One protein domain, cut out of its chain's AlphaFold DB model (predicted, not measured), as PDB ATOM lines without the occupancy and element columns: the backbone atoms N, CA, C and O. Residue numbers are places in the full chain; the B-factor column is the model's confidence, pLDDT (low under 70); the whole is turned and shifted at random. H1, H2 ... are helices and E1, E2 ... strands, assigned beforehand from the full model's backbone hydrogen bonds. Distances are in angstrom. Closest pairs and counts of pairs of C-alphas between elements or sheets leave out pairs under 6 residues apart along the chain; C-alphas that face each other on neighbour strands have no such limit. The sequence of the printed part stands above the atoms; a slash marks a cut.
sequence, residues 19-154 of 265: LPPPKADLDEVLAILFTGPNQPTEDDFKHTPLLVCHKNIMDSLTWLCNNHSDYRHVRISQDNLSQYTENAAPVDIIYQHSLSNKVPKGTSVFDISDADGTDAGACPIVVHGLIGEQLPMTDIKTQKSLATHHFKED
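This is residues 19 to 154 of the 265 residues of an uncharacterized protein of Armillaria gallica (UniProt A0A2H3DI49). There is little regular structure: two short parallel strands, E1 and E2, make a ribbon, with H1, H3 and H4 off the end where the strands begin, H2 to one side of the ribbon and H5 to the other, while residues 98 to 139 loop out beyond the end where the strands stop and return to H5. Of 136 printed residues 53 are in named elements, mostly helix, in the order H1 E1 H2 H3 H4 E2 H5. The whole is loose, radius of gyration of the C-alphas 18.6 A, spanning 52 by 42 by 28 A.

H1 is residues 23 to 29, from C-alpha 23 at (-3.375, -22.751, -33.405). E1 is 32 to 36, H2 42 to 46, H3 54 to 67, 19.7 A long, H4 78 to 81, E2 93 to 97, and H5 140 to 152, 18.4 A long, ending at C-alpha 152 at (-15.318, -7.274, -16.866).

H1 and H5 are close but not clearly touching, C-alphas of Glu 28 and Ile 140 closest at 7.6 A. E1 and E2, parallel at 24 degrees with N 34 and O 94 2.8 A apart, form a strand-helix-strand unit, parallel neighbours with H2, H3 and H4 between along the chain. Every O i to N i+4 pair is within hydrogen-bond range in H2, H3 and H5, 2 of 3 in H1; H4 is too short.

The printed part has no cut. Links H4 to E2 and E2 to H5 are long. Mean pLDDT of the printed part is 71.7; 63 residues are under 70, among them 122 to 154.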
ATOM      1  N   LEU A  19       7.212 -27.154 -32.946       90.88
ATOM      2  CA  LEU A  19       6.968 -25.757 -33.320       90.88
ATOM      3  C   LEU A  19       6.603 -25.615 -34.815       90.88
ATOM      4  O   LEU A  19       7.094 -26.387 -35.635       90.88
ATOM      5  N   PRO A  20       5.777 -24.628 -35.209       91.44
ATOM      6  CA  PRO A  20       4.956 -23.798 -34.327       91.44
ATOM      7  C   PRO A  20       3.941 -24.658 -33.546       91.44
ATOM      8  O   PRO A  20       3.650 -25.788 -33.962       91.44
ATOM      9  N   PRO A  21       3.425 -24.171 -32.402       88.69
ATOM     10  CA  PRO A  21       2.375 -24.879 -31.678       88.69
ATOM     11  C   PRO A  21       1.111 -25.006 -32.551       88.69
ATOM     12  O   PRO A  21       0.987 -24.321 -33.566       88.69
ATOM     13  N   PRO A  22       0.162 -25.888 -32.210       88.31
ATOM     14  CA  PRO A  22      -1.169 -25.861 -32.812       88.31
ATOM     15  C   PRO A  22      -1.845 -24.500 -32.590       88.31
ATOM     16  O   PRO A  22      -1.676 -23.888 -31.533       88.31
ATOM     17  N   LYS A  23      -2.670 -24.040 -33.542       86.06
ATOM     18  CA  LYS A  23      -3.375 -22.751 -33.405       86.06
ATOM     19  C   LYS A  23      -4.255 -22.723 -32.150       86.06
ATOM     20  O   LYS A  23      -4.217 -21.750 -31.406       86.06
ATOM     21  N   ALA A  24      -4.952 -23.827 -31.874       81.50
ATOM     22  CA  ALA A  24      -5.796 -23.974 -30.689       81.50
ATOM     23  C   ALA A  24      -5.023 -23.776 -29.372       81.50
ATOM     24  O   ALA A  24      -5.537 -23.139 -28.458       81.50
ATOM     25  N   ASP A  25      -3.781 -24.264 -29.292       79.12
ATOM     26  CA  ASP A  25      -2.934 -24.101 -28.106       79.12
ATOM     27  C   ASP A  25      -2.516 -22.640 -27.919       79.12
ATOM     28  O   ASP A  25      -2.408 -22.163 -26.791       79.12
ATOM     29  N   LEU A  26      -2.290 -21.917 -29.018       77.19
ATOM     30  CA  LEU A  26      -1.952 -20.499 -28.965       77.19
ATOM     31  C   LEU A  26      -3.169 -19.646 -28.568       77.19
ATOM     32  O   LEU A  26      -3.032 -18.764 -27.724       77.19
ATOM     33  N   ASP A  27      -4.358 -19.977 -29.082       71.12
ATOM     34  CA  ASP A  27      -5.643 -19.374 -28.691       71.12
ATOM     35  C   ASP A  27      -6.009 -19.663 -27.213       71.12
ATOM     36  O   ASP A  27      -6.938 -19.077 -26.647       71.12
ATOM     37  N   GLU A  28      -5.335 -20.612 -26.551       66.25
ATOM     38  CA  GLU A  28      -5.463 -20.838 -25.106       66.25
ATOM     39  C   GLU A  28      -4.669 -19.860 -24.256       66.25
ATOM     40  O   GLU A  28      -5.127 -19.509 -23.168       66.25
ATOM     41  N   VAL A  29      -3.502 -19.438 -24.734       65.38
ATOM     42  CA  VAL A  29      -2.511 -18.720 -23.921       65.38
ATOM     43  C   VAL A  29      -2.367 -17.251 -24.297       65.38
ATOM     44  O   VAL A  29      -1.832 -16.476 -23.506       65.38
ATOM     45  N   LEU A  30      -2.833 -16.855 -25.483       68.12
ATOM     46  CA  LEU A  30      -2.652 -15.514 -26.016       68.12
ATOM     47  C   LEU A  30      -3.971 -14.970 -26.574       68.12
ATOM     48  O   LEU A  30      -4.669 -15.635 -27.331       68.12
ATOM     49  N   ALA A  31      -4.278 -13.724 -26.225       69.75
ATOM     50  CA  ALA A  31      -5.349 -12.941 -26.824       69.75
ATOM     51  C   ALA A  31      -4.805 -11.553 -27.156       69.75
ATOM     52  O   ALA A  31      -4.036 -10.982 -26.378       69.75
ATOM     53  N   ILE A  32      -5.195 -11.007 -28.308       70.81
ATOM     54  CA  ILE A  32      -4.815  -9.650 -28.702       70.81
ATOM     55  C   ILE A  32      -5.991  -8.739 -28.386       70.81
ATOM     56  O   ILE A  32      -7.093  -8.952 -28.882       70.81
ATOM     57  N   LEU A  33      -5.758  -7.715 -27.572       69.69
ATOM     58  CA  LEU A  33      -6.760  -6.707 -27.264       69.69
ATOM     59  C   LEU A  33      -6.397  -5.401 -27.961       69.69
ATOM     60  O   LEU A  33      -5.344  -4.823 -27.700       69.69
ATOM     61  N   PHE A  34      -7.294  -4.923 -28.815       70.19
ATOM     62  CA  PHE A  34      -7.218  -3.586 -29.375       70.19
ATOM     63  C   PHE A  34      -8.137  -2.655 -28.589       70.19
ATOM     64  O   PHE A  34      -9.354  -2.852 -28.550       70.19
ATOM     65  N   THR A  35      -7.558  -1.630 -27.976       68.12
ATOM     66  CA  THR A  35      -8.293  -0.593 -27.247       68.12
ATOM     67  C   THR A  35      -8.246   0.715 -28.019       68.12
ATOM     68  O   THR A  35      -7.162   1.205 -28.331       68.12
ATOM     69  N   GLY A  36      -9.403   1.309 -28.297       69.38
ATOM     70  CA  GLY A  36      -9.461   2.601 -28.979       69.38
ATOM     71  C   GLY A  36     -10.887   3.097 -29.198       69.38
ATOM     72  O   GLY A  36     -11.832   2.381 -28.871       69.38
ATOM     73  N   PRO A  37     -11.059   4.315 -29.737       71.38
ATOM     74  CA  PRO A  37     -12.383   4.882 -29.998       71.38
ATOM     75  C   PRO A  37     -13.065   4.229 -31.208       71.38
ATOM     76  O   PRO A  37     -14.291   4.205 -31.291       71.38
ATOM     77  N   ASN A  38     -12.274   3.681 -32.135       76.19
ATOM     78  CA  ASN A  38     -12.751   3.031 -33.350       76.19
ATOM     79  C   ASN A  38     -12.222   1.602 -33.444       76.19
ATOM     80  O   ASN A  38     -11.104   1.309 -33.015       76.19
ATOM     81  N   GLN A  39     -13.029   0.733 -34.052       77.06
ATOM     82  CA  GLN A  39     -12.613  -0.624 -34.372       77.06
ATOM     83  C   GLN A  39     -11.479  -0.575 -35.412       77.06
ATOM     84  O   GLN A  39     -11.611   0.157 -36.397       77.06
ATOM     85  N   PRO A  40     -10.388  -1.334 -35.212       78.44
ATOM     86  CA  PRO A  40      -9.265  -1.353 -36.141       78.44
ATOM     87  C   PRO A  40      -9.692  -1.852 -37.521       78.44
ATOM     88  O   PRO A  40     -10.475  -2.797 -37.654       78.44
ATOM     89  N   THR A  41      -9.171  -1.190 -38.548       81.38
ATOM     90  CA  THR A  41      -9.380  -1.532 -39.954       81.38
ATOM     91  C   THR A  41      -8.384  -2.598 -40.421       81.38
ATOM     92  O   THR A  41      -7.376  -2.866 -39.769       81.38
ATOM     93  N   GLU A  42      -8.628  -3.196 -41.592       79.06
ATOM     94  CA  GLU A  42      -7.663  -4.117 -42.216       79.06
ATOM     95  C   GLU A  42      -6.291  -3.482 -42.458       79.06
ATOM     96  O   GLU A  42      -5.275  -4.175 -42.418       79.06
ATOM     97  N   ASP A  43      -6.246  -2.173 -42.704       79.69
ATOM     98  CA  ASP A  43      -4.987  -1.465 -42.909       79.69
ATOM     99  C   ASP A  43      -4.235  -1.272 -41.587       79.69
ATOM    100  O   ASP A  43      -3.032  -1.516 -41.530       79.69
ATOM    101  N   ASP A  44      -4.951  -0.993 -40.492       78.00
ATOM    102  CA  ASP A  44      -4.362  -0.938 -39.149       78.00
ATOM    103  C   ASP A  44      -3.724  -2.281 -38.763       78.00
ATOM    104  O   ASP A  44      -2.631  -2.317 -38.190       78.00
ATOM    105  N   PHE A  45      -4.350  -3.402 -39.142       75.81
ATOM    106  CA  PHE A  45      -3.789  -4.730 -38.890       75.81
ATOM    107  C   PHE A  45      -2.476  -4.979 -39.633       75.81
ATOM    108  O   PHE A  45      -1.589  -5.624 -39.069       75.81
ATOM    109  N   LYS A  46      -2.287  -4.420 -40.837       77.44
ATOM    110  CA  LYS A  46      -1.016  -4.534 -41.580       77.44
ATOM    111  C   LYS A  46       0.157  -3.878 -40.858       77.44
ATOM    112  O   LYS A  46       1.303  -4.260 -41.073       77.44
ATOM    113  N   HIS A  47      -0.128  -2.899 -40.006       76.50
ATOM    114  CA  HIS A  47       0.870  -2.201 -39.206       76.50
ATOM    115  C   HIS A  47       1.155  -2.885 -37.864       76.50
ATOM    116  O   HIS A  47       2.021  -2.430 -37.116       76.50
ATOM    117  N   THR A  48       0.475  -3.995 -37.557       73.88
ATOM    118  CA  THR A  48       0.760  -4.770 -36.348       73.88
ATOM    119  C   THR A  48       1.967  -5.692 -36.557       73.88
ATOM    120  O   THR A  48       2.088  -6.337 -37.599       73.88
ATOM    121  N   PRO A  49       2.854  -5.841 -35.559       73.94
ATOM    122  CA  PRO A  49       3.987  -6.766 -35.640       73.94
ATOM    123  C   PRO A  49       3.578  -8.242 -35.468       73.94
ATOM    124  O   PRO A  49       4.437  -9.106 -35.323       73.94
ATOM    125  N   LEU A  50       2.275  -8.539 -35.429       78.25
ATOM    126  CA  LEU A  50       1.721  -9.836 -35.037       78.25
ATOM    127  C   LEU A  50       1.249 -10.663 -36.235       78.25
ATOM    128  O   LEU A  50       0.553 -11.653 -36.050       78.25
ATOM    129  N   LEU A  51       1.593 -10.269 -37.459       86.88
ATOM    130  CA  LEU A  51       1.154 -10.974 -38.659       86.88
ATOM    131  C   LEU A  51       1.979 -12.237 -38.892       86.88
ATOM    132  O   LEU A  51       3.211 -12.220 -38.895       86.88
ATOM    133  N   VAL A  52       1.277 -13.337 -39.140       89.75
ATOM    134  CA  VAL A  52       1.886 -14.614 -39.498       89.75
ATOM    135  C   VAL A  52       2.431 -14.538 -40.922       89.75
ATOM    136  O   VAL A  52       1.697 -14.241 -41.861       89.75
ATOM    137  N   CYS A  53       3.708 -14.882 -41.085       92.00
ATOM    138  CA  CYS A  53       4.302 -15.169 -42.387       92.00
ATOM    139  C   CYS A  53       4.931 -16.562 -42.359       92.00
ATOM    140  O   CYS A  53       5.964 -16.769 -41.713       92.00
ATOM    141  N   HIS A  54       4.320 -17.522 -43.056       93.81
ATOM    142  CA  HIS A  54       4.719 -18.930 -43.047       93.81
ATOM    143  C   HIS A  54       6.176 -19.117 -43.433       93.81
ATOM    144  O   HIS A  54       6.895 -19.861 -42.768       93.81
ATOM    145  N   LYS A  55       6.626 -18.408 -44.473       93.88
ATOM    146  CA  LYS A  55       8.013 -18.477 -44.933       93.88
ATOM    147  C   LYS A  55       8.984 -18.027 -43.844       93.88
ATOM    148  O   LYS A  55       9.890 -18.774 -43.494       93.88
ATOM    149  N   ASN A  56       8.764 -16.843 -43.275       92.81
ATOM    150  CA  ASN A  56       9.661 -16.294 -42.259       92.81
ATOM    151  C   ASN A  56       9.667 -17.154 -40.991       92.81
ATOM    152  O   ASN A  56      10.726 -17.345 -40.396       92.81
ATOM    153  N   ILE A  57       8.512 -17.695 -40.590       92.56
ATOM    154  CA  ILE A  57       8.403 -18.604 -39.442       92.56
ATOM    155  C   ILE A  57       9.197 -19.884 -39.706       92.56
ATOM    156  O   ILE A  57      10.008 -20.277 -38.871       92.56
ATOM    157  N   MET A  58       9.012 -20.511 -40.869       93.31
ATOM    158  CA  MET A  58       9.719 -21.735 -41.243       93.31
ATOM    159  C   MET A  58      11.236 -21.524 -41.306       93.31
ATOM    160  O   MET A  58      11.993 -22.301 -40.717       93.31
ATOM    161  N   ASP A  59      11.676 -20.450 -41.963       94.69
ATOM    162  CA  ASP A  59      13.090 -20.090 -42.080       94.69
ATOM    163  C   ASP A  59      13.697 -19.825 -40.690       94.69
ATOM    164  O   ASP A  59      14.779 -20.328 -40.376       94.69
ATOM    165  N   SER A  60      12.973 -19.114 -39.817       92.00
ATOM    166  CA  SER A  60      13.424 -18.790 -38.456       92.00
ATOM    167  C   SER A  60      13.493 -20.017 -37.548       92.00
ATOM    168  O   SER A  60      14.484 -20.194 -36.843       92.00
ATOM    169  N   LEU A  61      12.484 -20.895 -37.573       93.12
ATOM    170  CA  LEU A  61      12.478 -22.134 -36.786       93.12
ATOM    171  C   LEU A  61      13.575 -23.094 -37.248       93.12
ATOM    172  O   LEU A  61      14.268 -23.691 -36.423       93.12
ATOM    173  N   THR A  62      13.775 -23.206 -38.562       94.56
ATOM    174  CA  THR A  62      14.852 -24.016 -39.140       94.56
ATOM    175  C   THR A  62      16.213 -23.469 -38.726       94.56
ATOM    176  O   THR A  62      17.086 -24.225 -38.293       94.56
ATOM    177  N   TRP A  63      16.393 -22.148 -38.802       94.56
ATOM    178  CA  TRP A  63      17.602 -21.496 -38.317       94.56
ATOM    179  C   TRP A  63      17.819 -21.775 -36.824       94.56
ATOM    180  O   TRP A  63      18.912 -22.189 -36.443       94.56
ATOM    181  N   LEU A  64      16.784 -21.635 -35.994       91.50
ATOM    182  CA  LEU A  64      16.858 -21.847 -34.549       91.50
ATOM    183  C   LEU A  64      17.293 -23.279 -34.200       91.50
ATOM    184  O   LEU A  64      18.243 -23.454 -33.438       91.50
ATOM    185  N   CYS A  65      16.673 -24.294 -34.808       91.94
ATOM    186  CA  CYS A  65      17.002 -25.705 -34.563       91.94
ATOM    187  C   CYS A  65      18.438 -26.057 -34.993       91.94
ATOM    188  O   CYS A  65      19.115 -26.854 -34.340       91.94
ATOM    189  N   ASN A  66      18.927 -25.442 -36.075       92.44
ATOM    190  CA  ASN A  66      20.276 -25.682 -36.586       92.44
ATOM    191  C   ASN A  66      21.363 -25.001 -35.740       92.44
ATOM    192  O   ASN A  66      22.473 -25.527 -35.614       92.44
ATOM    193  N   ASN A  67      21.061 -23.833 -35.167       90.88
ATOM    194  CA  ASN A  67      22.065 -22.947 -34.581       90.88
ATOM    195  C   ASN A  67      22.066 -22.928 -33.046       90.88
ATOM    196  O   ASN A  67      23.124 -22.721 -32.448       90.88
ATOM    197  N   HIS A  68      20.933 -23.195 -32.397       89.75
ATOM    198  CA  HIS A  68      20.801 -23.138 -30.944       89.75
ATOM    199  C   HIS A  68      20.740 -24.549 -30.345       89.75
ATOM    200  O   HIS A  68      19.874 -25.346 -30.701       89.75
ATOM    201  N   SER A  69      21.652 -24.879 -29.418       86.62
ATOM    202  CA  SER A  69      21.731 -26.223 -28.812       86.62
ATOM    203  C   SER A  69      20.418 -26.646 -28.172       86.62
ATOM    204  O   SER A  69      19.985 -27.783 -28.346       86.62
ATOM    205  N   ASP A  70      19.782 -25.701 -27.489       83.75
ATOM    206  CA  ASP A  70      18.620 -25.977 -26.652       83.75
ATOM    207  C   ASP A  70      17.364 -26.258 -27.483       83.75
ATOM    208  O   ASP A  70      16.437 -26.859 -26.970       83.75
ATOM    209  N   TYR A  71      17.355 -25.936 -28.782       87.62
ATOM    210  CA  TYR A  71      16.216 -26.177 -29.677       87.62
ATOM    211  C   TYR A  71      16.433 -27.354 -30.638       87.62
ATOM    212  O   TYR A  71      15.560 -27.660 -31.442       87.62
ATOM    213  N   ARG A  72      17.562 -28.073 -30.555       87.44
ATOM    214  CA  ARG A  72      17.869 -29.197 -31.467       87.44
ATOM    215  C   ARG A  72      16.863 -30.346 -31.423       87.44
ATOM    216  O   ARG A  72      16.775 -31.112 -32.377       87.44
ATOM    217  N   HIS A  73      16.178 -30.511 -30.295       88.75
ATOM    218  CA  HIS A  73      15.191 -31.569 -30.093       88.75
ATOM    219  C   HIS A  73      13.798 -31.189 -30.619       88.75
ATOM    220  O   HIS A  73      12.938 -32.061 -30.742       88.75
ATOM    221  N   VAL A  74      13.584 -29.910 -30.946       90.56
ATOM    222  CA  VAL A  74      12.297 -29.398 -31.408       90.56
ATOM    223  C   VAL A  74      12.047 -29.839 -32.845       90.56
ATOM    224  O   VAL A  74      12.889 -29.688 -33.731       90.56
ATOM    225  N   ARG A  75      10.862 -30.393 -33.087       93.69
ATOM    226  CA  ARG A  75      10.400 -30.814 -34.411       93.69
ATOM    227  C   ARG A  75       9.602 -29.697 -35.063       93.69
ATOM    228  O   ARG A  75       8.742 -29.096 -34.427       93.69
ATOM    229  N   ILE A  76       9.846 -29.451 -36.346       95.06
ATOM    230  CA  ILE A  76       9.100 -28.436 -37.091       95.06
ATOM    231  C   ILE A  76       7.876 -29.084 -37.747       95.06
ATOM    232  O   ILE A  76       8.022 -30.044 -38.504       95.06
ATOM    233  N   SER A  77       6.674 -28.586 -37.444       94.62
ATOM    234  CA  SER A  77       5.407 -29.108 -37.974       94.62
ATOM    235  C   SER A  77       4.816 -28.185 -39.037       94.62
ATOM    236  O   SER A  77       4.316 -27.099 -38.741       94.62
ATOM    237  N   GLN A  78       4.818 -28.654 -40.287       93.94
ATOM    238  CA  GLN A  78       4.124 -27.976 -41.383       93.94
ATOM    239  C   GLN A  78       2.601 -28.023 -41.200       93.94
ATOM    240  O   GLN A  78       1.910 -27.067 -41.547       93.94
ATOM    241  N   ASP A  79       2.088 -29.107 -40.613       94.69
ATOM    242  CA  ASP A  79       0.659 -29.289 -40.364       94.69
ATOM    243  C   ASP A  79       0.145 -28.240 -39.372       94.69
ATOM    244  O   ASP A  79      -0.898 -27.632 -39.604       94.69
ATOM    245  N   ASN A  80       0.909 -27.947 -38.314       93.88
ATOM    246  CA  ASN A  80       0.573 -26.872 -37.377       93.88
ATOM    247  C   ASN A  80       0.652 -25.507 -38.057       93.88
ATOM    248  O   ASN A  80      -0.253 -24.694 -37.896       93.88
ATOM    249  N   LEU A  81       1.695 -25.271 -38.859       93.19
ATOM    250  CA  LEU A  81       1.856 -24.008 -39.574       93.19
ATOM    251  C   LEU A  81       0.676 -23.731 -40.521       93.19
ATOM    252  O   LEU A  81       0.212 -22.597 -40.601       93.19
ATOM    253  N   SER A  82       0.142 -24.771 -41.170       93.31
ATOM    254  CA  SER A  82      -1.001 -24.664 -42.085       93.31
ATOM    255  C   SER A  82      -2.311 -24.231 -41.414       93.31
ATOM    256  O   SER A  82      -3.220 -23.772 -42.101       93.31
ATOM    257  N   GLN A  83      -2.411 -24.340 -40.084       93.44
ATOM    258  CA  GLN A  83      -3.575 -23.875 -39.321       93.44
ATOM    259  C   GLN A  83      -3.606 -22.349 -39.181       93.44
ATOM    260  O   GLN A  83      -4.657 -21.780 -38.888       93.44
ATOM    261  N   TYR A  84      -2.463 -21.683 -39.356       91.75
ATOM    262  CA  TYR A  84      -2.370 -20.234 -39.278       91.75
ATOM    263  C   TYR A  84      -2.636 -19.606 -40.642       91.75
ATOM    264  O   TYR A  84      -2.107 -20.054 -41.657       91.75
ATOM    265  N   THR A  85      -3.410 -18.526 -40.666       90.88
ATOM    266  CA  THR A  85      -3.684 -17.778 -41.897       90.88
ATOM    267  C   THR A  85      -2.531 -16.818 -42.206       90.88
ATOM    268  O   THR A  85      -2.128 -16.041 -41.342       90.88
ATOM    269  N   GLU A  86      -2.014 -16.854 -43.435       90.44
ATOM    270  CA  GLU A  86      -0.961 -15.936 -43.904       90.44
ATOM    271  C   GLU A  86      -1.437 -14.474 -43.838       90.44
ATOM    272  O   GLU A  86      -2.565 -14.165 -44.226       90.44
ATOM    273  N   ASN A  87      -0.568 -13.565 -43.388       87.38
ATOM    274  CA  ASN A  87      -0.840 -12.134 -43.201       87.38
ATOM    275  C   ASN A  87      -2.009 -11.819 -42.253       87.38
ATOM    276  O   ASN A  87      -2.596 -10.741 -42.335       87.38
ATOM    277  N   ALA A  88      -2.340 -12.733 -41.344       86.38
ATOM    278  CA  ALA A  88      -3.319 -12.507 -40.289       86.38
ATOM    279  C   ALA A  88      -2.679 -12.684 -38.909       86.38
ATOM    280  O   ALA A  88      -1.617 -13.298 -38.773       86.38
ATOM    281  N   ALA A  89      -3.335 -12.154 -37.878       84.56
ATOM    282  CA  ALA A  89      -2.931 -12.406 -36.504       84.56
ATOM    283  C   ALA A  89      -3.101 -13.896 -36.148       84.56
ATOM    284  O   ALA A  89      -4.056 -14.542 -36.596       84.56
ATOM    285  N   PRO A  90      -2.196 -14.471 -35.339       83.81
ATOM    286  CA  PRO A  90      -2.218 -15.891 -35.029       83.81
ATOM    287  C   PRO A  90      -3.339 -16.264 -34.050       83.81
ATOM    288  O   PRO A  90      -3.748 -17.424 -34.036       83.81
ATOM    289  N   VAL A  91      -3.859 -15.288 -33.297       81.19
ATOM    290  CA  VAL A  91      -4.955 -15.426 -32.329       81.19
ATOM    291  C   VAL A  91      -6.053 -14.401 -32.584       81.19
ATOM    292  O   VAL A  91      -5.838 -13.414 -33.293       81.19
ATOM    293  N   ASP A  92      -7.218 -14.631 -31.982       74.25
ATOM    294  CA  ASP A  92      -8.352 -13.716 -32.075       74.25
ATOM    295  C   ASP A  92      -8.017 -12.323 -31.522       74.25
ATOM    296  O   ASP A  92      -7.385 -12.160 -30.469       74.25
ATOM    297  N   ILE A  93      -8.485 -11.308 -32.251       72.62
ATOM    298  CA  ILE A  93      -8.370  -9.904 -31.867       72.62
ATOM    299  C   ILE A  93      -9.697  -9.465 -31.254       72.62
ATOM    300  O   ILE A  93     -10.730  -9.412 -31.921       72.62
ATOM    301  N   ILE A  94      -9.658  -9.121 -29.974       72.75
ATOM    302  CA  ILE A  94     -10.782  -8.562 -29.231       72.75
ATOM    303  C   ILE A  94     -10.688  -7.040 -29.336       72.75
ATOM    304  O   ILE A  94      -9.636  -6.460 -29.083       72.75
ATOM    305  N   TYR A  95     -11.785  -6.381 -29.701       73.44
ATOM    306  CA  TYR A  95     -11.874  -4.922 -29.682       73.44
ATOM    307  C   TYR A  95     -12.634  -4.457 -28.442       73.44
ATOM    308  O   TYR A  95     -13.738  -4.931 -28.166       73.44
ATOM    309  N   GLN A  96     -12.065  -3.489 -27.729       69.06
ATOM    310  CA  GLN A  96     -12.726  -2.796 -26.636       69.06
ATOM    311  C   GLN A  96     -12.731  -1.294 -26.902       69.06
ATOM    312  O   GLN A  96     -11.686  -0.652 -27.012       69.06
ATOM    313  N   HIS A  97     -13.936  -0.728 -26.959       70.00
ATOM    314  CA  HIS A  97     -14.107   0.706 -27.112       70.00
ATOM    315  C   HIS A  97     -13.567   1.444 -25.877       70.00
ATOM    316  O   HIS A  97     -14.026   1.208 -24.756       70.00
ATOM    317  N   SER A  98     -12.639   2.373 -26.095       67.88
ATOM    318  CA  SER A  98     -12.120   3.289 -25.079       67.88
ATOM    319  C   SER A  98     -11.969   4.691 -25.660       67.88
ATOM    320  O   SER A  98     -11.440   4.861 -26.755       67.88
ATOM    321  N   LEU A  99     -12.417   5.702 -24.915       66.88
ATOM    322  CA  LEU A  99     -12.309   7.112 -25.317       66.88
ATOM    323  C   LEU A  99     -10.931   7.713 -25.012       66.88
ATOM    324  O   LEU A  99     -10.578   8.734 -25.592       66.88
ATOM    325  N   SER A 100     -10.161   7.083 -24.123       66.38
ATOM    326  CA  SER A 100      -8.784   7.464 -23.822       66.38
ATOM    327  C   SER A 100      -7.872   6.260 -24.015       66.38
ATOM    328  O   SER A 100      -8.222   5.129 -23.671       66.38
ATOM    329  N   ASN A 101      -6.699   6.502 -24.583       62.69
ATOM    330  CA  ASN A 101      -5.626   5.519 -24.681       62.69
ATOM    331  C   ASN A 101      -4.666   5.584 -23.483       62.69
ATOM    332  O   ASN A 101      -3.670   4.867 -23.467       62.69
ATOM    333  N   LYS A 102      -4.974   6.407 -22.473       64.69
ATOM    334  CA  LYS A 102      -4.219   6.451 -21.226       64.69
ATOM    335  C   LYS A 102      -4.631   5.332 -20.293       64.69
ATOM    336  O   LYS A 102      -5.814   5.104 -20.050       64.69
ATOM    337  N   VAL A 103      -3.634   4.682 -19.703       59.34
ATOM    338  CA  VAL A 103      -3.833   3.688 -18.647       59.34
ATOM    339  C   VAL A 103      -3.724   4.392 -17.290       59.34
ATOM    340  O   VAL A 103      -2.607   4.713 -16.884       59.34
ATOM    341  N   PRO A 104      -4.820   4.570 -16.519       55.50
ATOM    342  CA  PRO A 104      -4.812   5.371 -15.287       55.50
ATOM    343  C   PRO A 104      -3.779   4.920 -14.246       55.50
ATOM    344  O   PRO A 104      -3.293   5.722 -13.457       55.50
ATOM    345  N   LYS A 105      -3.432   3.625 -14.247       50.38
ATOM    346  CA  LYS A 105      -2.447   3.015 -13.339       50.38
ATOM    347  C   LYS A 105      -0.985   3.244 -13.765       50.38
ATOM    348  O   LYS A 105      -0.095   3.030 -12.949       50.38
ATOM    349  N   GLY A 106      -0.730   3.645 -15.014       51.34
ATOM    350  CA  GLY A 106       0.605   3.939 -15.559       51.34
ATOM    351  C   GLY A 106       0.881   5.433 -15.770       51.34
ATOM    352  O   GLY A 106       2.022   5.821 -16.015       51.34
ATOM    353  N   THR A 107      -0.150   6.269 -15.663       54.28
ATOM    354  CA  THR A 107      -0.077   7.717 -15.862       54.28
ATOM    355  C   THR A 107       0.494   8.418 -14.623       54.28
ATOM    356  O   THR A 107       0.089   8.158 -13.491       54.28
ATOM    357  N   SER A 108       1.460   9.319 -14.823       58.09
ATOM    358  CA  SER A 108       2.015  10.154 -13.748       58.09
ATOM    359  C   SER A 108       0.943  11.082 -13.171       58.09
ATOM    360  O   SER A 108       0.116  11.603 -13.908       58.09
ATOM    361  N   VAL A 109       1.014  11.399 -11.872       63.12
ATOM    362  CA  VAL A 109       0.132  12.405 -11.234       63.12
ATOM    363  C   VAL A 109       0.254  13.786 -11.903       63.12
ATOM    364  O   VAL A 109      -0.653  14.606 -11.814       63.12
ATOM    365  N   PHE A 110       1.375  14.048 -12.580       62.31
ATOM    366  CA  PHE A 110       1.637  15.302 -13.292       62.31
ATOM    367  C   PHE A 110       1.233  15.281 -14.767       62.31
ATOM    368  O   PHE A 110       1.432  16.275 -15.463       62.31
ATOM    369  N   ASP A 111       0.723  14.160 -15.263       68.44
ATOM    370  CA  ASP A 111       0.339  14.043 -16.656       68.44
ATOM    371  C   ASP A 111      -1.111  14.506 -16.854       68.44
ATOM    372  O   ASP A 111      -2.069  13.836 -16.469       68.44
ATOM    373  N   ILE A 112      -1.240  15.700 -17.431       68.56
ATOM    374  CA  ILE A 112      -2.501  16.413 -17.668       68.56
ATOM    375  C   ILE A 112      -3.014  16.275 -19.105       68.56
ATOM    376  O   ILE A 112      -4.007  16.918 -19.438       68.56
ATOM    377  N   SER A 113      -2.343  15.515 -19.981       67.19
ATOM    378  CA  SER A 113      -2.855  15.348 -21.346       67.19
ATOM    379  C   SER A 113      -4.078  14.425 -21.375       67.19
ATOM    380  O   SER A 113      -4.234  13.540 -20.533       67.19
ATOM    381  N   ASP A 114      -4.953  14.620 -22.357       65.56
ATOM    382  CA  ASP A 114      -6.169  13.809 -22.500       65.56
ATOM    383  C   ASP A 114      -5.888  12.441 -23.163       65.56
ATOM    384  O   ASP A 114      -6.617  11.467 -22.950       65.56
ATOM    385  N   ALA A 115      -4.805  12.358 -23.947       68.06
ATOM    386  CA  ALA A 115      -4.389  11.179 -24.705       68.06
ATOM    387  C   ALA A 115      -2.857  11.117 -24.877       68.06
ATOM    388  O   ALA A 115      -2.180  12.150 -24.860       68.06
ATOM    389  N   ASP A 116      -2.331   9.908 -25.075       67.38
ATOM    390  CA  ASP A 116      -0.933   9.652 -25.436       67.38
ATOM    391  C   ASP A 116      -0.791   9.612 -26.965       67.38
ATOM    392  O   ASP A 116      -1.382   8.769 -27.635       67.38
ATOM    393  N   GLY A 117      -0.031  10.526 -27.563       68.75
ATOM    394  CA  GLY A 117       0.108  10.576 -29.020       68.75
ATOM    395  C   GLY A 117       0.963  11.737 -29.508       68.75
ATOM    396  O   GLY A 117       1.490  12.521 -28.720       68.75
ATOM    397  N   THR A 118       1.114  11.836 -30.827       67.94
ATOM    398  CA  THR A 118       1.860  12.913 -31.491       67.94
ATOM    399  C   THR A 118       0.961  13.635 -32.491       67.94
ATOM    400  O   THR A 118       0.436  12.987 -33.395       67.94
ATOM    401  N   ASP A 119       0.844  14.964 -32.391       71.12
ATOM    402  CA  ASP A 119       0.063  15.788 -33.338       71.12
ATOM    403  C   ASP A 119       0.657  15.791 -34.762       71.12
ATOM    404  O   ASP A 119      -0.049  16.006 -35.747       71.12
ATOM    405  N   ALA A 120       1.966  15.544 -34.885       68.06
ATOM    406  CA  ALA A 120       2.663  15.360 -36.152       68.06
ATOM    407  C   ALA A 120       3.872  14.427 -35.969       68.06
ATOM    408  O   ALA A 120       4.651  14.596 -35.032       68.06
ATOM    409  N   GLY A 121       4.059  13.474 -36.889       70.31
ATOM    410  CA  GLY A 121       5.190  12.539 -36.883       70.31
ATOM    411  C   GLY A 121       4.779  11.073 -36.733       70.31
ATOM    412  O   GLY A 121       3.629  10.710 -36.964       70.31
ATOM    413  N   ALA A 122       5.749  10.218 -36.406       56.62
ATOM    414  CA  ALA A 122       5.518   8.792 -36.206       56.62
ATOM    415  C   ALA A 122       4.737   8.555 -34.903       56.62
ATOM    416  O   ALA A 122       5.212   8.917 -33.827       56.62
ATOM    417  N   CYS A 123       3.562   7.931 -35.011       54.88
ATOM    418  CA  CYS A 123       2.732   7.586 -33.862       54.88
ATOM    419  C   CYS A 123       3.308   6.346 -33.152       54.88
ATOM    420  O   CYS A 123       3.472   5.303 -33.795       54.88
ATOM    421  N   PRO A 124       3.636   6.423 -31.853       58.16
ATOM    422  CA  PRO A 124       4.112   5.265 -31.112       58.16
ATOM    423  C   PRO A 124       2.966   4.268 -30.895       58.16
ATOM    424  O   PRO A 124       1.947   4.597 -30.292       58.16
ATOM    425  N   ILE A 125       3.144   3.026 -31.350       52.94
ATOM    426  CA  ILE A 125       2.261   1.920 -30.966       52.94
ATOM    427  C   ILE A 125       2.688   1.465 -29.571       52.94
ATOM    428  O   ILE A 125       3.777   0.914 -29.394       52.94
ATOM    429  N   VAL A 126       1.835   1.702 -28.578       52.66
ATOM    430  CA  VAL A 126       2.067   1.248 -27.206       52.66
ATOM    431  C   VAL A 126       1.423  -0.124 -27.036       52.66
ATOM    432  O   VAL A 126       0.203  -0.258 -27.041       52.66
ATOM    433  N   VAL A 127       2.252  -1.159 -26.899       49.72
ATOM    434  CA  VAL A 127       1.797  -2.514 -26.569       49.72
ATOM    435  C   VAL A 127       1.994  -2.725 -25.074       49.72
ATOM    436  O   VAL A 127       3.124  -2.792 -24.592       49.72
ATOM    437  N   HIS A 128       0.897  -2.834 -24.329       46.69
ATOM    438  CA  HIS A 128       0.947  -3.192 -22.915       46.69
ATOM    439  C   HIS A 128       0.959  -4.716 -22.769       46.69
ATOM    440  O   HIS A 128      -0.030  -5.383 -23.062       46.69
ATOM    441  N   GLY A 129       2.077  -5.270 -22.302       38.91
ATOM    442  CA  GLY A 129       2.140  -6.646 -21.813       38.91
ATOM    443  C   GLY A 129       1.854  -6.670 -20.313       38.91
ATOM    444  O   GLY A 129       2.561  -6.017 -19.548       38.91
ATOM    445  N   LEU A 130       0.826  -7.400 -19.885       37.03
ATOM    446  CA  LEU A 130       0.525  -7.624 -18.469       37.03
ATOM    447  C   LEU A 130       0.910  -9.063 -18.104       37.03
ATOM    448  O   LEU A 130       0.418 -10.003 -18.722       37.03
ATOM    449  N   ILE A 131       1.799  -9.228 -17.120       45.88
ATOM    450  CA  ILE A 131       2.336 -10.521 -16.664       45.88
ATOM    451  C   ILE A 131       2.400 -10.475 -15.126       45.88
ATOM    452  O   ILE A 131       2.980  -9.534 -14.586       45.88
ATOM    453  N   GLY A 132       1.776 -11.422 -14.414       49.72
ATOM    454  CA  GLY A 132       1.689 -11.419 -12.941       49.72
ATOM    455  C   GLY A 132       1.862 -12.792 -12.286       49.72
ATOM    456  O   GLY A 132       2.452 -13.672 -12.892       49.72
ATOM    457  N   GLU A 133       1.373 -12.990 -11.055       41.53
ATOM    458  CA  GLU A 133       1.823 -14.041 -10.119       41.53
ATOM    459  C   GLU A 133       0.639 -14.787  -9.455       41.53
ATOM    460  O   GLU A 133      -0.346 -14.166  -9.072       41.53
ATOM    461  N   GLN A 134       0.759 -16.121  -9.333       42.88
ATOM    462  CA  GLN A 134      -0.143 -17.090  -8.675       42.88
ATOM    463  C   GLN A 134      -1.549 -17.355  -9.278       42.88
ATOM    464  O   GLN A 134      -2.526 -16.684  -8.964       42.88
ATOM    465  N   LEU A 135      -1.696 -18.469 -10.017       40.53
ATOM    466  CA  LEU A 135      -2.985 -19.155 -10.202       40.53
ATOM    467  C   LEU A 135      -2.841 -20.655  -9.878       40.53
ATOM    468  O   LEU A 135      -1.959 -21.313 -10.432       40.53
ATOM    469  N   PRO A 136      -3.681 -21.225  -8.998       42.53
ATOM    470  CA  PRO A 136      -3.673 -22.654  -8.721       42.53
ATOM    471  C   PRO A 136      -4.193 -23.458  -9.926       42.53
ATOM    472  O   PRO A 136      -5.112 -23.028 -10.629       42.53
ATOM    473  N   MET A 137      -3.599 -24.642 -10.123       44.53
ATOM    474  CA  MET A 137      -3.884 -25.651 -11.160       44.53
ATOM    475  C   MET A 137      -5.395 -25.909 -11.323       44.53
ATOM    476  O   MET A 137      -5.974 -26.749 -10.637       44.53
ATOM    477  N   THR A 138      -6.045 -25.177 -12.223       48.62
ATOM    478  CA  THR A 138      -7.480 -25.276 -12.534       48.62
ATOM    479  C   THR A 138      -7.681 -25.507 -14.030       48.62
ATOM    480  O   THR A 138      -6.785 -25.252 -14.828       48.62
ATOM    481  N   ASP A 139      -8.851 -26.029 -14.405       55.41
ATOM    482  CA  ASP A 139      -9.202 -26.370 -15.788       55.41
ATOM    483  C   ASP A 139      -9.232 -25.137 -16.718       55.41
ATOM    484  O   ASP A 139      -9.763 -24.082 -16.358       55.41
ATOM    485  N   ILE A 140      -8.708 -25.288 -17.940       50.34
ATOM    486  CA  ILE A 140      -8.416 -24.217 -18.916       50.34
ATOM    487  C   ILE A 140      -9.680 -23.432 -19.309       50.34
ATOM    488  O   ILE A 140      -9.644 -22.210 -19.470       50.34
ATOM    489  N   LYS A 141     -10.841 -24.095 -19.405       52.78
ATOM    490  CA  LYS A 141     -12.126 -23.414 -19.667       52.78
ATOM    491  C   LYS A 141     -12.532 -22.500 -18.516       52.78
ATOM    492  O   LYS A 141     -13.041 -21.401 -18.738       52.78
ATOM    493  N   THR A 142     -12.263 -22.945 -17.294       53.16
ATOM    494  CA  THR A 142     -12.517 -22.182 -16.073       53.16
ATOM    495  C   THR A 142     -11.586 -20.977 -16.018       53.16
ATOM    496  O   THR A 142     -12.067 -19.876 -15.781       53.16
ATOM    497  N   GLN A 143     -10.306 -21.143 -16.370       50.22
ATOM    498  CA  GLN A 143      -9.334 -20.049 -16.471       50.22
ATOM    499  C   GLN A 143      -9.745 -18.988 -17.500       50.22
ATOM    500  O   GLN A 143      -9.708 -17.804 -17.185       50.22
ATOM    501  N   LYS A 144     -10.226 -19.386 -18.687       50.69
ATOM    502  CA  LYS A 144     -10.760 -18.450 -19.696       50.69
ATOM    503  C   LYS A 144     -12.006 -17.708 -19.210       50.69
ATOM    504  O   LYS A 144     -12.113 -16.496 -19.406       50.69
ATOM    505  N   SER A 145     -12.940 -18.404 -18.556       47.78
ATOM    506  CA  SER A 145     -14.135 -17.766 -17.985       47.78
ATOM    507  C   SER A 145     -13.794 -16.812 -16.840       47.78
ATOM    508  O   SER A 145     -14.367 -15.729 -16.766       47.78
ATOM    509  N   LEU A 146     -12.815 -17.177 -16.004       49.28
ATOM    510  CA  LEU A 146     -12.350 -16.381 -14.879       49.28
ATOM    511  C   LEU A 146     -11.596 -15.159 -15.397       49.28
ATOM    512  O   LEU A 146     -11.926 -14.061 -14.989       49.28
ATOM    513  N   ALA A 147     -10.698 -15.314 -16.375       49.03
ATOM    514  CA  ALA A 147     -10.018 -14.206 -17.039       49.03
ATOM    515  C   ALA A 147     -11.023 -13.231 -17.667       49.03
ATOM    516  O   ALA A 147     -10.932 -12.037 -17.427       49.03
ATOM    517  N   THR A 148     -12.039 -13.730 -18.380       49.44
ATOM    518  CA  THR A 148     -13.088 -12.894 -18.998       49.44
ATOM    519  C   THR A 148     -13.974 -12.193 -17.959       49.44
ATOM    520  O   THR A 148     -14.382 -11.052 -18.166       49.44
ATOM    521  N   HIS A 149     -14.296 -12.856 -16.843       49.69
ATOM    522  CA  HIS A 149     -15.103 -12.294 -15.754       49.69
ATOM    523  C   HIS A 149     -14.323 -11.250 -14.949       49.69
ATOM    524  O   HIS A 149     -14.817 -10.158 -14.703       49.69
ATOM    525  N   HIS A 150     -13.073 -11.555 -14.616       50.16
ATOM    526  CA  HIS A 150     -12.149 -10.685 -13.896       50.16
ATOM    527  C   HIS A 150     -11.820  -9.425 -14.726       50.16
ATOM    528  O   HIS A 150     -11.734  -8.332 -14.178       50.16
ATOM    529  N   PHE A 151     -11.776  -9.550 -16.063       51.25
ATOM    530  CA  PHE A 151     -11.631  -8.437 -17.013       51.25
ATOM    531  C   PHE A 151     -12.857  -7.511 -17.077       51.25
ATOM    532  O   PHE A 151     -12.719  -6.302 -17.249       51.25
ATOM    533  N   LYS A 152     -14.071  -8.061 -16.923       53.09
ATOM    534  CA  LYS A 152     -15.318  -7.274 -16.866       53.09
ATOM    535  C   LYS A 152     -15.475  -6.485 -15.565       53.09
ATOM    536  O   LYS A 152     -16.256  -5.539 -15.536       53.09
ATOM    537  N   GLU A 153     -14.758  -6.872 -14.515       44.97
ATOM    538  CA  GLU A 153     -14.862  -6.291 -13.172       44.97
ATOM    539  C   GLU A 153     -13.666  -5.392 -12.792       44.97
ATOM    540  O   GLU A 153     -13.554  -4.994 -11.637       44.97
ATOM    541  N   ASP A 154     -12.786  -5.053 -13.746       47.38
ATOM    542  CA  ASP A 154     -11.613  -4.158 -13.590       47.38
ATOM    543  C   ASP A 154     -10.620  -4.544 -12.466       47.38
ATOM    544  O   ASP A 154      -9.741  -3.776 -12.052       47.38
TER     545      ASP A 154